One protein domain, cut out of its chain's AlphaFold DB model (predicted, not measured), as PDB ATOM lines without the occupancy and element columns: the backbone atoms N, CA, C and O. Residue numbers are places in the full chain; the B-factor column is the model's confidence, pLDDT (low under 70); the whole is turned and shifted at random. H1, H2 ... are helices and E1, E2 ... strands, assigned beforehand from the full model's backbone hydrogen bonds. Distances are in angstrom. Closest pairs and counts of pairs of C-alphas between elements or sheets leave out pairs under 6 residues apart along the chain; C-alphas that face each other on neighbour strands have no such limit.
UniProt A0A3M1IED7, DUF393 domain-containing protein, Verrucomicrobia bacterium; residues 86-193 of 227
ATOM      1  N   LEU A  86      35.573  13.883  16.706       85.56
ATOM      2  CA  LEU A  86      35.748  14.393  18.067       85.56
ATOM      3  C   LEU A  86      36.191  13.288  19.012       85.56
ATOM      4  O   LEU A  86      35.697  12.167  18.949       85.56
ATOM      5  N   VAL A  87      37.106  13.605  19.919       85.44
ATOM      6  CA  VAL A  87      37.556  12.696  20.973       85.44
ATOM      7  C   VAL A  87      37.377  13.388  22.313       85.44
ATOM      8  O   VAL A  87      38.025  14.399  22.596       85.44
ATOM      9  N   PHE A  88      36.512  12.811  23.137       82.75
ATOM     10  CA  PHE A  88      36.231  13.264  24.489       82.75
ATOM     11  C   PHE A  88      37.084  12.476  25.479       82.75
ATOM     12  O   PHE A  88      37.145  11.243  25.433       82.75
ATOM     13  N   TYR A  89      37.750  13.195  26.378       80.19
ATOM     14  CA  TYR A  89      38.592  12.608  27.416       80.19
ATOM     15  C   TYR A  89      38.397  13.311  28.761       80.19
ATOM     16  O   TYR A  89      38.002  14.476  28.827       80.19
ATOM     17  N   ASP A  90      38.722  12.608  29.845       77.38
ATOM     18  CA  ASP A  90      38.705  13.172  31.192       77.38
ATOM     19  C   ASP A  90      39.961  14.028  31.450       77.38
ATOM     20  O   ASP A  90      41.085  13.514  31.501       77.38
ATOM     21  N   GLY A  91      39.778  15.340  31.622       73.38
ATOM     22  CA  GLY A  91      40.828  16.288  31.993       73.38
ATOM     23  C   GLY A  91      41.343  16.138  33.428       73.38
ATOM     24  O   GLY A  91      42.477  16.517  33.699       73.38
ATOM     25  N   ASN A  92      40.603  15.513  34.342       71.56
ATOM     26  CA  ASN A  92      41.085  15.275  35.706       71.56
ATOM     27  C   ASN A  92      42.049  14.080  35.782       71.56
ATOM     28  O   ASN A  92      42.786  13.929  36.754       71.56
ATOM     29  N   CYS A  93      42.108  13.249  34.736       73.56
ATOM     30  CA  CYS A  93      42.997  12.099  34.680       73.56
ATOM     31  C   CYS A  93      44.339  12.442  33.985       73.56
ATOM     32  O   CYS A  93      44.367  12.702  32.775       73.56
ATOM     33  N   PRO A  94      45.494  12.366  34.683       70.56
ATOM     34  CA  PRO A  94      46.796  12.692  34.093       70.56
ATOM     35  C   PRO A  94      47.202  11.729  32.968       70.56
ATOM     36  O   PRO A  94      47.889  12.137  32.032       70.56
ATOM     37  N   LEU A  95      46.759  10.469  33.017       72.25
ATOM     38  CA  LEU A  95      46.980   9.505  31.939       72.25
ATOM     39  C   LEU A  95      46.213   9.910  30.676       72.25
ATOM     40  O   LEU A  95      46.810   9.984  29.604       72.25
ATOM     41  N   CYS A  96      44.919  10.219  30.805       73.88
ATOM     42  CA  CYS A  96      44.077  10.622  29.678       73.88
ATOM     43  C   CYS A  96      44.608  11.899  29.016       73.88
ATOM     44  O   CYS A  96      44.734  11.941  27.793       73.88
ATOM     45  N   ARG A  97      45.047  12.887  29.811       79.56
ATOM     46  CA  ARG A  97      45.719  14.093  29.295       79.56
ATOM     47  C   ARG A  97      46.998  13.773  28.521       79.56
ATOM     48  O   ARG A  97      47.192  14.300  27.427       79.56
ATOM     49  N   ARG A  98      47.865  12.903  29.052       78.06
ATOM     50  CA  ARG A  98      49.112  12.493  28.376       78.06
ATOM     51  C   ARG A  98      48.834  11.763  27.061       78.06
ATOM     52  O   ARG A  98      49.512  12.035  26.072       78.06
ATOM     53  N   GLN A  99      47.842  10.873  27.038       79.94
ATOM     54  CA  GLN A  99      47.448  10.152  25.825       79.94
ATOM     55  C   GLN A  99      46.883  11.102  24.765       79.94
ATOM     56  O   GLN A  99      47.371  11.102  23.638       79.94
ATOM     57  N   ALA A 100      45.944  11.976  25.140       82.75
ATOM     58  CA  ALA A 100      45.379  12.975  24.236       82.75
ATOM     59  C   ALA A 100      46.456  13.928  23.686       82.75
ATOM     60  O   ALA A 100      46.487  14.201  22.489       82.75
ATOM     61  N   ALA A 101      47.397  14.379  24.524       83.50
ATOM     62  CA  ALA A 101      48.518  15.209  24.082       83.50
ATOM     63  C   ALA A 101      49.444  14.470  23.101       83.50
ATOM     64  O   ALA A 101      49.892  15.057  22.116       83.50
ATOM     65  N   ARG A 102      49.715  13.180  23.338       83.75
ATOM     66  CA  ARG A 102      50.509  12.348  22.424       83.75
ATOM     67  C   ARG A 102      49.798  12.167  21.085       83.75
ATOM     68  O   ARG A 102      50.424  12.363  20.049       83.75
ATOM     69  N   TRP A 103      48.506  11.849  21.088       84.81
ATOM     70  CA  TRP A 103      47.731  11.706  19.854       84.81
ATOM     71  C   TRP A 103      47.621  13.018  19.086       84.81
ATOM     72  O   TRP A 103      47.804  13.006  17.877       84.81
ATOM     73  N   ARG A 104      47.452  14.153  19.771       85.25
ATOM     74  CA  ARG A 104      47.459  15.481  19.141       85.25
ATOM     75  C   ARG A 104      48.782  15.786  18.425       85.25
ATOM     76  O   ARG A 104      48.763  16.381  17.360       85.25
ATOM     77  N   ARG A 105      49.925  15.355  18.973       83.88
ATOM     78  CA  ARG A 105      51.243  15.505  18.317       83.88
ATOM     79  C   ARG A 105      51.428  14.570  17.119       83.88
ATOM     80  O   ARG A 105      52.156  14.902  16.189       83.88
ATOM     81  N   LEU A 106      50.811  13.392  17.163       82.88
ATOM     82  CA  LEU A 106      50.890  12.392  16.096       82.88
ATOM     83  C   LEU A 106      49.870  12.644  14.974       82.88
ATOM     84  O   LEU A 106      50.093  12.213  13.842       82.88
ATOM     85  N   ASP A 107      48.778  13.355  15.259       84.06
ATOM     86  CA  ASP A 107      47.769  13.760  14.280       84.06
ATOM     87  C   ASP A 107      48.242  14.952  13.436       84.06
ATOM     88  O   ASP A 107      47.727  16.065  13.526       84.06
ATOM     89  N   ARG A 108      49.225  14.712  12.564       76.88
ATOM     90  CA  ARG A 108      49.710  15.726  11.610       76.88
ATOM     91  C   ARG A 108      48.658  16.141  10.575       76.88
ATOM     92  O   ARG A 108      48.817  17.168   9.933       76.88
ATOM     93  N   ALA A 109      47.609  15.338  10.395       79.06
ATOM     94  CA  ALA A 109      46.551  15.579   9.419       79.06
ATOM     95  C   ALA A 109      45.368  16.380   9.992       79.06
ATOM     96  O   ALA A 109      44.431  16.672   9.252       79.06
ATOM     97  N   GLY A 110      45.377  16.702  11.294       81.94
ATOM     98  CA  GLY A 110      44.309  17.463  11.950       81.94
ATOM     99  C   GLY A 110      42.927  16.820  11.808       81.94
ATOM    100  O   GLY A 110      41.921  17.525  11.701       81.94
ATOM    101  N   ARG A 111      42.873  15.483  11.746       83.19
ATOM    102  CA  ARG A 111      41.629  14.721  11.556       83.19
ATOM    103  C   ARG A 111      40.813  14.617  12.840       83.19
ATOM    104  O   ARG A 111      39.619  14.319  12.764       83.19
ATOM    105  N   PHE A 112      41.443  14.849  13.990       85.44
ATOM    106  CA  PHE A 112      40.841  14.713  15.305       85.44
ATOM    107  C   PHE A 112      40.801  16.036  16.063       85.44
ATOM    108  O   PHE A 112      41.761  16.802  16.105       85.44
ATOM    109  N   GLU A 113      39.686  16.264  16.741       86.00
ATOM    110  CA  GLU A 113      39.507  17.346  17.689       86.00
ATOM    111  C   GLU A 113      39.376  16.763  19.099       86.00
ATOM    112  O   GLU A 113      38.427  16.051  19.421       86.00
ATOM    113  N   PHE A 114      40.369  17.040  19.943       84.88
ATOM    114  CA  PHE A 114      40.421  16.538  21.316       84.88
ATOM    115  C   PHE A 114      39.821  17.567  22.271       84.88
ATOM    116  O   PHE A 114      40.401  18.647  22.433       84.88
ATOM    117  N   ARG A 115      38.719  17.213  22.940       81.50
ATOM    118  CA  ARG A 115      38.002  18.081  23.884       81.50
ATOM    119  C   ARG A 115      37.956  17.462  25.291       81.50
ATOM    120  O   ARG A 115      37.585  16.294  25.424       81.50
ATOM    121  N   PRO A 116      38.335  18.214  26.343       79.50
ATOM    122  CA  PRO A 116      38.148  17.764  27.716       79.50
ATOM    123  C   PRO A 116      36.661  17.796  28.077       79.50
ATOM    124  O   PRO A 116      35.954  18.730  27.706       79.50
ATOM    125  N   LEU A 117      36.197  16.804  28.835       70.81
ATOM    126  CA  LEU A 117      34.798  16.722  29.268       70.81
ATOM    127  C   LEU A 117      34.379  17.878  30.192       70.81
ATOM    128  O   LEU A 117      33.213  18.245  30.248       70.81
ATOM    129  N   GLN A 118      35.336  18.451  30.919       65.06
ATOM    130  CA  GLN A 118      35.119  19.556  31.853       65.06
ATOM    131  C   GLN A 118      34.790  20.879  31.150       65.06
ATOM    132  O   GLN A 118      34.351  21.818  31.809       65.06
ATOM    133  N   ALA A 119      35.027  20.978  29.839       59.66
ATOM    134  CA  ALA A 119      34.674  22.168  29.084       59.66
ATOM    135  C   ALA A 119      33.168  22.134  28.762       59.66
ATOM    136  O   ALA A 119      32.714  21.177  28.129       59.66
ATOM    137  N   PRO A 120      32.387  23.153  29.164       50.12
ATOM    138  CA  PRO A 120      30.965  23.221  28.856       50.12
ATOM    139  C   PRO A 120      30.791  23.355  27.340       50.12
ATOM    140  O   PRO A 120      31.094  24.391  26.753       50.12
ATOM    141  N   GLY A 121      30.347  22.279  26.695       58.25
ATOM    142  CA  GLY A 121      30.090  22.245  25.262       58.25
ATOM    143  C   GLY A 121      28.820  21.448  24.954       58.25
ATOM    144  O   GLY A 121      28.637  20.367  25.524       58.25
ATOM    145  N   PRO A 122      27.960  21.928  24.034       54.34
ATOM    146  CA  PRO A 122      26.698  21.266  23.683       54.34
ATOM    147  C   PRO A 122      26.908  19.858  23.113       54.34
ATOM    148  O   PRO A 122      26.010  19.028  23.162       54.34
ATOM    149  N   GLU A 123      28.106  19.553  22.616       58.59
ATOM    150  CA  GLU A 123      28.438  18.277  21.984       58.59
ATOM    151  C   GLU A 123      28.626  17.128  22.982       58.59
ATOM    152  O   GLU A 123      28.288  15.988  22.664       58.59
ATOM    153  N   ALA A 124      29.121  17.412  24.193       55.12
ATOM    154  CA  ALA A 124      29.248  16.410  25.252       55.12
ATOM    155  C   ALA A 124      27.868  16.025  25.812       55.12
ATOM    156  O   ALA A 124      27.588  14.845  26.017       55.12
ATOM    157  N   ALA A 125      26.987  17.018  25.975       51.34
ATOM    158  CA  ALA A 125      25.596  16.814  26.371       51.34
ATOM    159  C   ALA A 125      24.785  16.108  25.268       51.34
ATOM    160  O   ALA A 125      24.072  15.147  25.548       51.34
ATOM    161  N   ALA A 126      24.956  16.517  24.003       50.78
ATOM    162  CA  ALA A 126      24.288  15.896  22.858       50.78
ATOM    163  C   ALA A 126      24.659  14.413  22.719       50.78
ATOM    164  O   ALA A 126      23.806  13.580  22.427       50.78
ATOM    165  N   ALA A 127      25.911  14.050  22.992       55.59
ATOM    166  CA  ALA A 127      26.388  12.676  22.899       55.59
ATOM    167  C   ALA A 127      25.793  11.706  23.949       55.59
ATOM    168  O   ALA A 127      26.143  10.521  23.943       55.59
ATOM    169  N   GLY A 128      24.912  12.174  24.848       53.38
ATOM    170  CA  GLY A 128      24.294  11.348  25.896       53.38
ATOM    171  C   GLY A 128      25.324  10.769  26.868       53.38
ATOM    172  O   GLY A 128      25.134   9.694  27.440       53.38
ATOM    173  N   LEU A 129      26.463  11.450  26.985       59.62
ATOM    174  CA  LEU A 129      27.616  11.039  27.763       59.62
ATOM    175  C   LEU A 129      27.376  11.435  29.221       59.62
ATOM    176  O   LEU A 129      27.810  12.490  29.676       59.62
ATOM    177  N   ALA A 130      26.639  10.592  29.948       55.62
ATOM    178  CA  ALA A 130      26.464  10.757  31.385       55.62
ATOM    179  C   ALA A 130      27.844  10.737  32.079       55.62
ATOM    180  O   ALA A 130      28.658   9.856  31.776       55.62
ATOM    181  N   PRO A 131      28.123  11.670  33.007       55.91
ATOM    182  CA  PRO A 131      29.446  11.832  33.616       55.91
ATOM    183  C   PRO A 131      29.955  10.563  34.319       55.91
ATOM    184  O   PRO A 131      31.166  10.346  34.369       55.91
ATOM    185  N   ASP A 132      29.059   9.692  34.789       53.69
ATOM    186  CA  ASP A 132      29.435   8.429  35.432       53.69
ATOM    187  C   ASP A 132      29.902   7.348  34.451       53.69
ATOM    188  O   ASP A 132      30.877   6.661  34.742       53.69
ATOM    189  N   GLN A 133      29.325   7.258  33.245       51.81
ATOM    190  CA  GLN A 133      29.824   6.336  32.207       51.81
ATOM    191  C   GLN A 133      31.135   6.826  31.569       51.81
ATOM    192  O   GLN A 133      31.854   6.048  30.943       51.81
ATOM    193  N   LEU A 134      31.462   8.112  31.739       54.12
ATOM    194  CA  LEU A 134      32.643   8.743  31.145       54.12
ATOM    195  C   LEU A 134      33.913   8.620  31.955       54.12
ATOM    196  O   LEU A 134      35.015   8.741  31.419       54.12
ATOM    197  N   ARG A 135      33.770   8.368  33.252       55.00
ATOM    198  CA  ARG A 135      34.917   8.060  34.096       55.00
ATOM    199  C   ARG A 135      35.559   6.756  33.633       55.00
ATOM    200  O   ARG A 135      36.777   6.619  33.704       55.00
ATOM    201  N   GLU A 136      34.776   5.828  33.107       56.34
ATOM    202  CA  GLU A 136      35.202   4.454  32.863       56.34
ATOM    203  C   GLU A 136      35.785   4.200  31.466       56.34
ATOM    204  O   GLU A 136      36.348   3.135  31.243       56.34
ATOM    205  N   ALA A 137      35.713   5.153  30.526       64.19
ATOM    206  CA  ALA A 137      36.272   4.971  29.187       64.19
ATOM    207  C   ALA A 137      36.469   6.282  28.402       64.19
ATOM    208  O   ALA A 137      35.778   7.272  28.604       64.19
ATOM    209  N   ILE A 138      37.393   6.268  27.431       72.44
ATOM    210  CA  ILE A 138      37.530   7.333  26.418       72.44
ATOM    211  C   ILE A 138      36.420   7.170  25.369       72.44
ATOM    212  O   ILE A 138      36.092   6.040  24.985       72.44
ATOM    213  N   HIS A 139      35.877   8.282  24.863       79.00
ATOM    214  CA  HIS A 139      34.867   8.258  23.806       79.00
ATOM    215  C   HIS A 139      35.290   9.024  22.562       79.00
ATOM    216  O   HIS A 139      35.894  10.092  22.628       79.00
ATOM    217  N   CYS A 140      34.922   8.469  21.416       80.62
ATOM    218  CA  CYS A 140      35.178   9.034  20.105       80.62
ATOM    219  C   CYS A 140      33.847   9.210  19.374       80.62
ATOM    220  O   CYS A 140      33.008   8.312  19.394       80.62
ATOM    221  N   LEU A 141      33.679  10.333  18.694       82.25
ATOM    222  CA  LEU A 141      32.540  10.655  17.851       82.25
ATOM    223  C   LEU A 141      32.988  10.738  16.396       82.25
ATOM    224  O   LEU A 141      33.848  11.542  16.031       82.25
ATOM    225  N   ASP A 142      32.395   9.882  15.566       81.31
ATOM    226  CA  ASP A 142      32.623   9.889  14.128       81.31
ATOM    227  C   ASP A 142      31.909  11.082  13.457       81.31
ATOM    228  O   ASP A 142      31.017  11.725  14.026       81.31
ATOM    229  N   ARG A 143      32.285  11.359  12.207       80.19
ATOM    230  CA  ARG A 143      31.707  12.387  11.332       80.19
ATOM    231  C   ARG A 143      30.232  12.130  11.046       80.19
ATOM    232  O   ARG A 143      29.480  13.083  10.883       80.19
ATOM    233  N   GLN A 144      29.815  10.860  11.048       71.50
ATOM    234  CA  GLN A 144      28.409  10.452  10.940       71.50
ATOM    235  C   GLN A 144      27.662  10.455  12.287       71.50
ATOM    236  O   GLN A 144      26.541   9.965  12.359       71.50
ATOM    237  N   GLY A 145      28.280  10.928  13.377       71.00
ATOM    238  CA  GLY A 145      27.639  10.987  14.696       71.00
ATOM    239  C   GLY A 145      27.626   9.664  15.470       71.00
ATOM    240  O   GLY A 145      26.969   9.568  16.502       71.00
ATOM    241  N   ARG A 146      28.366   8.641  15.019       77.50
ATOM    242  CA  ARG A 146      28.509   7.373  15.754       77.50
ATOM    243  C   ARG A 146      29.437   7.548  16.954       77.50
ATOM    244  O   ARG A 146      30.543   8.063  16.804       77.50
ATOM    245  N   VAL A 147      29.005   7.086  18.126       79.06
ATOM    246  CA  VAL A 147      29.804   7.107  19.359       79.06
ATOM    247  C   VAL A 147      30.523   5.767  19.525       79.06
ATOM    248  O   VAL A 147      29.887   4.724  19.658       79.06
ATOM    249  N   HIS A 148      31.851   5.793  19.570       78.75
ATOM    250  CA  HIS A 148      32.696   4.661  19.939       78.75
ATOM    251  C   HIS A 148      33.186   4.835  21.379       78.75
ATOM    252  O   HIS A 148      33.583   5.931  21.776       78.75
ATOM    253  N   ARG A 149      33.183   3.756  22.170       77.88
ATOM    254  CA  ARG A 149      33.561   3.775  23.592       77.88
ATOM    255  C   ARG A 149      34.762   2.862  23.856       77.88
ATOM    256  O   ARG A 149      34.931   1.862  23.163       77.88
ATOM    257  N   GLY A 150      35.603   3.224  24.823       74.50
ATOM    258  CA  GLY A 150      36.673   2.369  25.349       74.50
ATOM    259  C   GLY A 150      37.657   1.892  24.281       74.50
ATOM    260  O   GLY A 150      38.191   2.689  23.501       74.50
ATOM    261  N   ALA A 151      37.878   0.579  24.222       70.56
ATOM    262  CA  ALA A 151      38.787  -0.034  23.259       70.56
ATOM    263  C   ALA A 151      38.345   0.171  21.797       70.56
ATOM    264  O   ALA A 151      39.191   0.314  20.912       70.56
ATOM    265  N   ALA A 152      37.039   0.298  21.527       73.31
ATOM    266  CA  ALA A 152      36.547   0.623  20.188       73.31
ATOM    267  C   ALA A 152      36.957   2.042  19.746       73.31
ATOM    268  O   ALA A 152      37.276   2.252  18.575       73.31
ATOM    269  N   CYS A 153      37.007   3.003  20.675       79.88
ATOM    270  CA  CYS A 153      37.521   4.354  20.413       79.88
ATOM    271  C   CYS A 153      39.041   4.340  20.184       79.88
ATOM    272  O   CYS A 153      39.519   4.937  19.219       79.88
ATOM    273  N   LEU A 154      39.798   3.581  20.988       76.62
ATOM    274  CA  LEU A 154      41.241   3.395  20.782       76.62
ATOM    275  C   LEU A 154      41.549   2.816  19.400       76.62
ATOM    276  O   LEU A 154      42.340   3.392  18.655       76.62
ATOM    277  N   ARG A 155      40.862   1.733  19.019       77.50
ATOM    278  CA  ARG A 155      40.973   1.128  17.688       77.50
ATOM    279  C   ARG A 155      40.655   2.138  16.588       77.50
ATOM    280  O   ARG A 155      41.398   2.242  15.615       77.50
ATOM    281  N   PHE A 156      39.569   2.894  16.741       82.44
ATOM    282  CA  PHE A 156      39.153   3.893  15.761       82.44
ATOM    283  C   PHE A 156      40.236   4.951  15.516       82.44
ATOM    284  O   PHE A 156      40.539   5.251  14.358       82.44
ATOM    285  N   VAL A 157      40.825   5.478  16.592       80.88
ATOM    286  CA  VAL A 157      41.888   6.492  16.548       80.88
ATOM    287  C   VAL A 157      43.171   5.895  15.980       80.88
ATOM    288  O   VAL A 157      43.738   6.447  15.042       80.88
ATOM    289  N   TRP A 158      43.616   4.742  16.484       80.88
ATOM    290  CA  TRP A 158      44.897   4.147  16.095       80.88
ATOM    291  C   TRP A 158      44.936   3.728  14.629       80.88
ATOM    292  O   TRP A 158      45.936   3.978  13.968       80.88
ATOM    293  N   LEU A 159      43.835   3.212  14.073       78.50
ATOM    294  CA  LEU A 159      43.739   2.912  12.636       78.50
ATOM    295  C   LEU A 159      43.838   4.159  11.742       78.50
ATOM    296  O   LEU A 159      44.133   4.049  10.557       78.50
ATOM    297  N   ARG A 160      43.573   5.348  12.287       79.12
ATOM    298  CA  ARG A 160      43.556   6.622  11.551       79.12
ATOM    299  C   ARG A 160      44.796   7.478  11.812       79.12
ATOM    300  O   ARG A 160      44.960   8.508  11.153       79.12
ATOM    301  N   LEU A 161      45.672   7.073  12.730       80.25
ATOM    302  CA  LEU A 161      46.984   7.681  12.939       80.25
ATOM    303  C   LEU A 161      48.043   6.779  12.284       80.25
ATOM    304  O   LEU A 161      48.264   5.679  12.777       80.25
ATOM    305  N   PRO A 162      48.746   7.221  11.226       71.69
ATOM    306  CA  PRO A 162      49.646   6.351  10.460       71.69
ATOM    307  C   PRO A 162      50.779   5.754  11.309       71.69
ATOM    308  O   PRO A 162      51.176   4.616  11.099       71.69
ATOM    309  N   TRP A 163      51.239   6.481  12.331       74.88
ATOM    310  CA  TRP A 163      52.266   6.016  13.272       74.88
ATOM    311  C   TRP A 163      51.764   4.990  14.297       74.88
ATOM    312  O   TRP A 163      52.556   4.234  14.849       74.88
ATOM    313  N   LEU A 164      50.460   4.970  14.580       69.81
ATOM    314  CA  LEU A 164      49.823   4.041  15.523       69.81
ATOM    315  C   LEU A 164      49.032   2.937  14.807       69.81
ATOM    316  O   LEU A 164      48.544   2.021  15.464       69.81
ATOM    317  N   ALA A 165      48.945   2.988  13.477       70.12
ATOM    318  CA  ALA A 165      48.261   2.016  12.638       70.12
ATOM    319  C   ALA A 165      48.688   0.556  12.890       70.12
ATOM    320  O   ALA A 165      47.785  -0.263  13.072       70.12
ATOM    321  N   PRO A 166      49.988   0.194  12.995       71.44
ATOM    322  CA  PRO A 166      50.368  -1.192  13.293       71.44
ATOM    323  C   PRO A 166      49.853  -1.655  14.666       71.44
ATOM    324  O   PRO A 166      49.368  -2.775  14.806       71.44
ATOM    325  N   LEU A 167      49.857  -0.764  15.661       68.50
ATOM    326  CA  LEU A 167      49.277  -1.025  16.982       68.50
ATOM    327  C   LEU A 167      47.747  -1.166  16.917       68.50
ATOM    328  O   LEU A 167      47.170  -1.998  17.613       68.50
ATOM    329  N   GLY A 168      47.080  -0.371  16.077       63.72
ATOM    330  CA  GLY A 168      45.636  -0.446  15.841       63.72
ATOM    331  C   GLY A 168      45.200  -1.741  15.154       63.72
ATOM    332  O   GLY A 168      44.130  -2.260  15.468       63.72
ATOM    333  N   ILE A 169      46.032  -2.281  14.260       68.19
ATOM    334  CA  ILE A 169      45.828  -3.587  13.620       68.19
ATOM    335  C   ILE A 169      46.012  -4.711  14.644       68.19
ATOM    336  O   ILE A 169      45.176  -5.607  14.716       68.19
ATOM    337  N   LEU A 170      47.034  -4.623  15.502       68.75
ATOM    338  CA  LEU A 170      47.241  -5.587  16.586       68.75
ATOM    339  C   LEU A 170      46.061  -5.603  17.574       68.75
ATOM    340  O   LEU A 170      45.614  -6.664  17.999       68.75
ATOM    341  N   LEU A 171      45.494  -4.434  17.885       61.91
ATOM    342  CA  LEU A 171      44.281  -4.323  18.702       61.91
ATOM    343  C   LEU A 171      43.005  -4.786  17.980       61.91
ATOM    344  O   LEU A 171      41.990  -5.013  18.633       61.91
ATOM    345  N   ALA A 172      43.028  -4.902  16.649       62.31
ATOM    346  CA  ALA A 172      41.915  -5.423  15.861       62.31
ATOM    347  C   ALA A 172      41.874  -6.961  15.829       62.31
ATOM    348  O   ALA A 172      40.900  -7.517  15.321       62.31
ATOM    349  N   VAL A 173      42.885  -7.639  16.389       71.50
ATOM    350  CA  VAL A 173      42.878  -9.092  16.586       71.50
ATOM    351  C   VAL A 173      41.772  -9.453  17.595       71.50
ATOM    352  O   VAL A 173      41.765  -8.917  18.712       71.50
ATOM    353  N   PRO A 174      40.818 -10.334  17.233       54.44
ATOM    354  CA  PRO A 174      39.746 -10.749  18.136       54.44
ATOM    355  C   PRO A 174      40.353 -11.400  19.388       54.44
ATOM    356  O   PRO A 174      41.085 -12.376  19.288       54.44
ATOM    357  N   GLY A 175      40.095 -10.814  20.562       57.81
ATOM    358  CA  GLY A 175      40.677 -11.222  21.854       57.81
ATOM    359  C   GLY A 175      41.477 -10.122  22.563       57.81
ATOM    360  O   GLY A 175      41.487 -10.064  23.790       57.81
ATOM    361  N   MET A 176      42.047  -9.166  21.823       61.97
ATOM    362  CA  MET A 176      42.784  -8.042  22.424       61.97
ATOM    363  C   MET A 176      41.865  -6.936  22.959       61.97
ATOM    364  O   MET A 176      42.224  -6.245  23.908       61.97
ATOM    365  N   LEU A 177      40.667  -6.785  22.387       62.44
ATOM    366  CA  LEU A 177      39.650  -5.835  22.854       62.44
ATOM    367  C   LEU A 177      39.214  -6.071  24.316       62.44
ATOM    368  O   LEU A 177      39.321  -5.126  25.097       62.44
ATOM    369  N   PRO A 178      38.787  -7.288  24.721       59.22
ATOM    370  CA  PRO A 178      38.405  -7.546  26.109       59.22
ATOM    371  C   PRO A 178      39.603  -7.453  27.059       59.22
ATOM    372  O   PRO A 178      39.458  -6.961  28.173       59.22
ATOM    373  N   LEU A 179      40.809  -7.838  26.620       63.47
ATOM    374  CA  LEU A 179      42.026  -7.677  27.420       63.47
ATOM    375  C   LEU A 179      42.365  -6.194  27.649       63.47
ATOM    376  O   LEU A 179      42.761  -5.809  28.747       63.47
ATOM    377  N   ALA A 180      42.179  -5.350  26.632       60.53
ATOM    378  CA  ALA A 180      42.363  -3.908  26.737       60.53
ATOM    379  C   ALA A 180      41.299  -3.255  27.633       60.53
ATOM    380  O   ALA A 180      41.631  -2.344  28.388       60.53
ATOM    381  N   GLU A 181      40.050  -3.728  27.592       65.62
ATOM    382  CA  GLU A 181      38.997  -3.306  28.524       65.62
ATOM    383  C   GLU A 181      39.318  -3.722  29.963       65.62
ATOM    384  O   GLU A 181      39.209  -2.894  30.865       65.62
ATOM    385  N   LEU A 182      39.819  -4.942  30.179       66.06
ATOM    386  CA  LEU A 182      40.236  -5.425  31.498       66.06
ATOM    387  C   LEU A 182      41.425  -4.625  32.047       66.06
ATOM    388  O   LEU A 182      41.418  -4.177  33.195       66.06
ATOM    389  N   ALA A 183      42.441  -4.399  31.210       64.62
ATOM    390  CA  ALA A 183      43.614  -3.607  31.561       64.62
ATOM    391  C   ALA A 183      43.234  -2.152  31.864       64.62
ATOM    392  O   ALA A 183      43.761  -1.555  32.805       64.62
ATOM    393  N   TYR A 184      42.292  -1.587  31.102       65.44
ATOM    394  CA  TYR A 184      41.771  -0.250  31.350       65.44
ATOM    395  C   TYR A 184      40.975  -0.191  32.658       65.44
ATOM    396  O   TYR A 184      41.236   0.697  33.466       65.44
ATOM    397  N   GLY A 185      40.067  -1.141  32.907       63.53
ATOM    398  CA  GLY A 185      39.283  -1.231  34.142       63.53
ATOM    399  C   GLY A 185      40.168  -1.373  35.382       63.53
ATOM    400  O   GLY A 185      39.980  -0.666  36.372       63.53
ATOM    401  N   TRP A 186      41.224  -2.183  35.300       64.00
ATOM    402  CA  TRP A 186      42.213  -2.309  36.371       64.00
ATOM    403  C   TRP A 186      42.985  -1.006  36.616       64.00
ATOM    404  O   TRP A 186      43.159  -0.575  37.759       64.00
ATOM    405  N   LEU A 187      43.411  -0.324  35.549       63.59
ATOM    406  CA  LEU A 187      44.103   0.960  35.654       63.59
ATOM    407  C   LEU A 187      43.171   2.064  36.182       63.59
ATOM    408  O   LEU A 187      43.616   2.941  36.927       63.59
ATOM    409  N   ALA A 188      41.881   1.990  35.838       60.62
ATOM    410  CA  ALA A 188      40.823   2.874  36.302       60.62
ATOM    411  C   ALA A 188      40.474   2.658  37.785       60.62
ATOM    412  O   ALA A 188      40.278   3.633  38.509       60.62
ATOM    413  N   ALA A 189      40.496   1.418  38.271       63.31
ATOM    414  CA  ALA A 189      40.340   1.105  39.689       63.31
ATOM    415  C   ALA A 189      41.561   1.563  40.509       63.31
ATOM    416  O   ALA A 189      41.429   2.156  41.579       63.31
ATOM    417  N   ARG A 190      42.776   1.379  39.976       62.06
ATOM    418  CA  ARG A 190      44.029   1.700  40.683       62.06
ATOM    419  C   ARG A 190      44.335   3.205  40.765       62.06
ATOM    420  O   ARG A 190      45.116   3.622  41.621       62.06
ATOM    421  N   ARG A 191      43.727   4.032  39.905       59.97
ATOM    422  CA  ARG A 191      43.921   5.502  39.866       59.97
ATOM    423  C   ARG A 191      43.081   6.281  40.885       59.97
ATOM    424  O   ARG A 191      43.527   7.347  41.297       59.97
ATOM    425  N   HIS A 192      41.931   5.768  41.341       54.22
ATOM    426  CA  HIS A 192      41.120   6.459  42.360       54.22
ATOM    427  C   HIS A 192      41.839   6.560  43.720       54.22
ATOM    428  O   HIS A 192      41.508   7.426  44.521       54.22
ATOM    429  N   GLY A 193      42.884   5.751  43.946       51.19
ATOM    430  CA  GLY A 193      43.723   5.817  45.145       51.19
ATOM    431  C   GLY A 193      44.945   6.741  45.059       51.19
ATOM    432  O   GLY A 193      45.598   6.955  46.077       51.19
TER     433      GLY A 193
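AT A GLANCE: This is residues 86 to 193 of the 227 residues of the protein "DUF393 domain-containing protein" of Verrucomicrobia bacterium (UniProt A0A3M1IED7). A small four-stranded sheet has two helices over one face, H1 covering E2 and E1, and H4 covering E3 and, only just, E4. Beyond H4, H5 folds back on it, and the long helix H6, which is not on the sheet, meets H4 with its residues 177 to 181 alone, while the short H2 and H3 only graze the sheet. The printed part has 108 residues, with six named helices and four named strands in the order E1 H1 E2 H2 H3 E3 E4 H4 H5 H6; the sheet's order is E2 E1 E3 E4, mixed. The class is mixed, helices and strands; the whole is compact and rounded, with a radius of gyration of the C-alphas of 13.4 A and spans of 35 by 34 by 24 A.

IN THESE COORDINATES: Find C-alpha 86 at (35.748, 14.393, 18.067), where E1, residues 86 to 89, begins. H1 follows at residues 94 to 106, 18.5 A long, then E2 at 112 to 116, 13.1 A. Next come H2, residues 122 to 126, H3, residues 131 to 135, E3, residues 139 to 141, and E4, residues 147 to 149. H4 starts directly after E4, with C-alpha 150 at (36.673, 2.369, 25.349), and runs 12.5 A to residue 158. H5 is residues 165 to 170; H6, residues 176 to 191, runs 22.1 A to C-alpha 191 at (43.921, 5.502, 39.866).

HOW THE PARTS SIT: Start at inner strand E1. It is parallel to E2, with N 87 and O 113 2.8 A apart, and antiparallel to E3, with N 141 and O 86 2.7 A apart. E3 and E4 form a hairpin, with N 148 and O 140 at 2.8 A. E1, H1 and E2 make a strand-helix-strand unit, two parallel neighbour strands with a helix between, and its crossover is right-handed. H1 and H4 are on the same face, giving two layers, a sheet with helices on one face. H1 runs along the strands at a height over the sheet of 9.9 A; its Ala 100 and Phe 114 of E2 have the closest C-alphas, 6.8 A. H4 runs slantwise to the strands at a height of 8.0 A; the closest C-alphas of H4 and E3 are those of Cys 153 and Cys 140, 5.2 A. H2 only grazes the sheet with residues 123 to 124, and H3 with 133 to 135. H4 and H5 form a helical hairpin and touch, closest at C-alphas Trp 158 and Gly 168, 4.7 A. H6 touches H4 with residues 177 to 181 alone, closest at C-alphas Leu 177 and Ala 151, 5.9 A, at a steep tilt of 67 degrees, only just short of about perpendicular. H1 and H4 are apart. In H1 to H6 every O i to N i+4 pair is within hydrogen-bond range.

THE WHOLE: The two C-alphas farthest apart, Gln 144 and Gly 193, are 37.8 A apart. The printed part has no cut, and no link is long. Look for low confidence at residues 118 to 137, 164, 167 to 172 and 174 to 193, where the model's pLDDT is under 70; the mean of the printed part is 70.3.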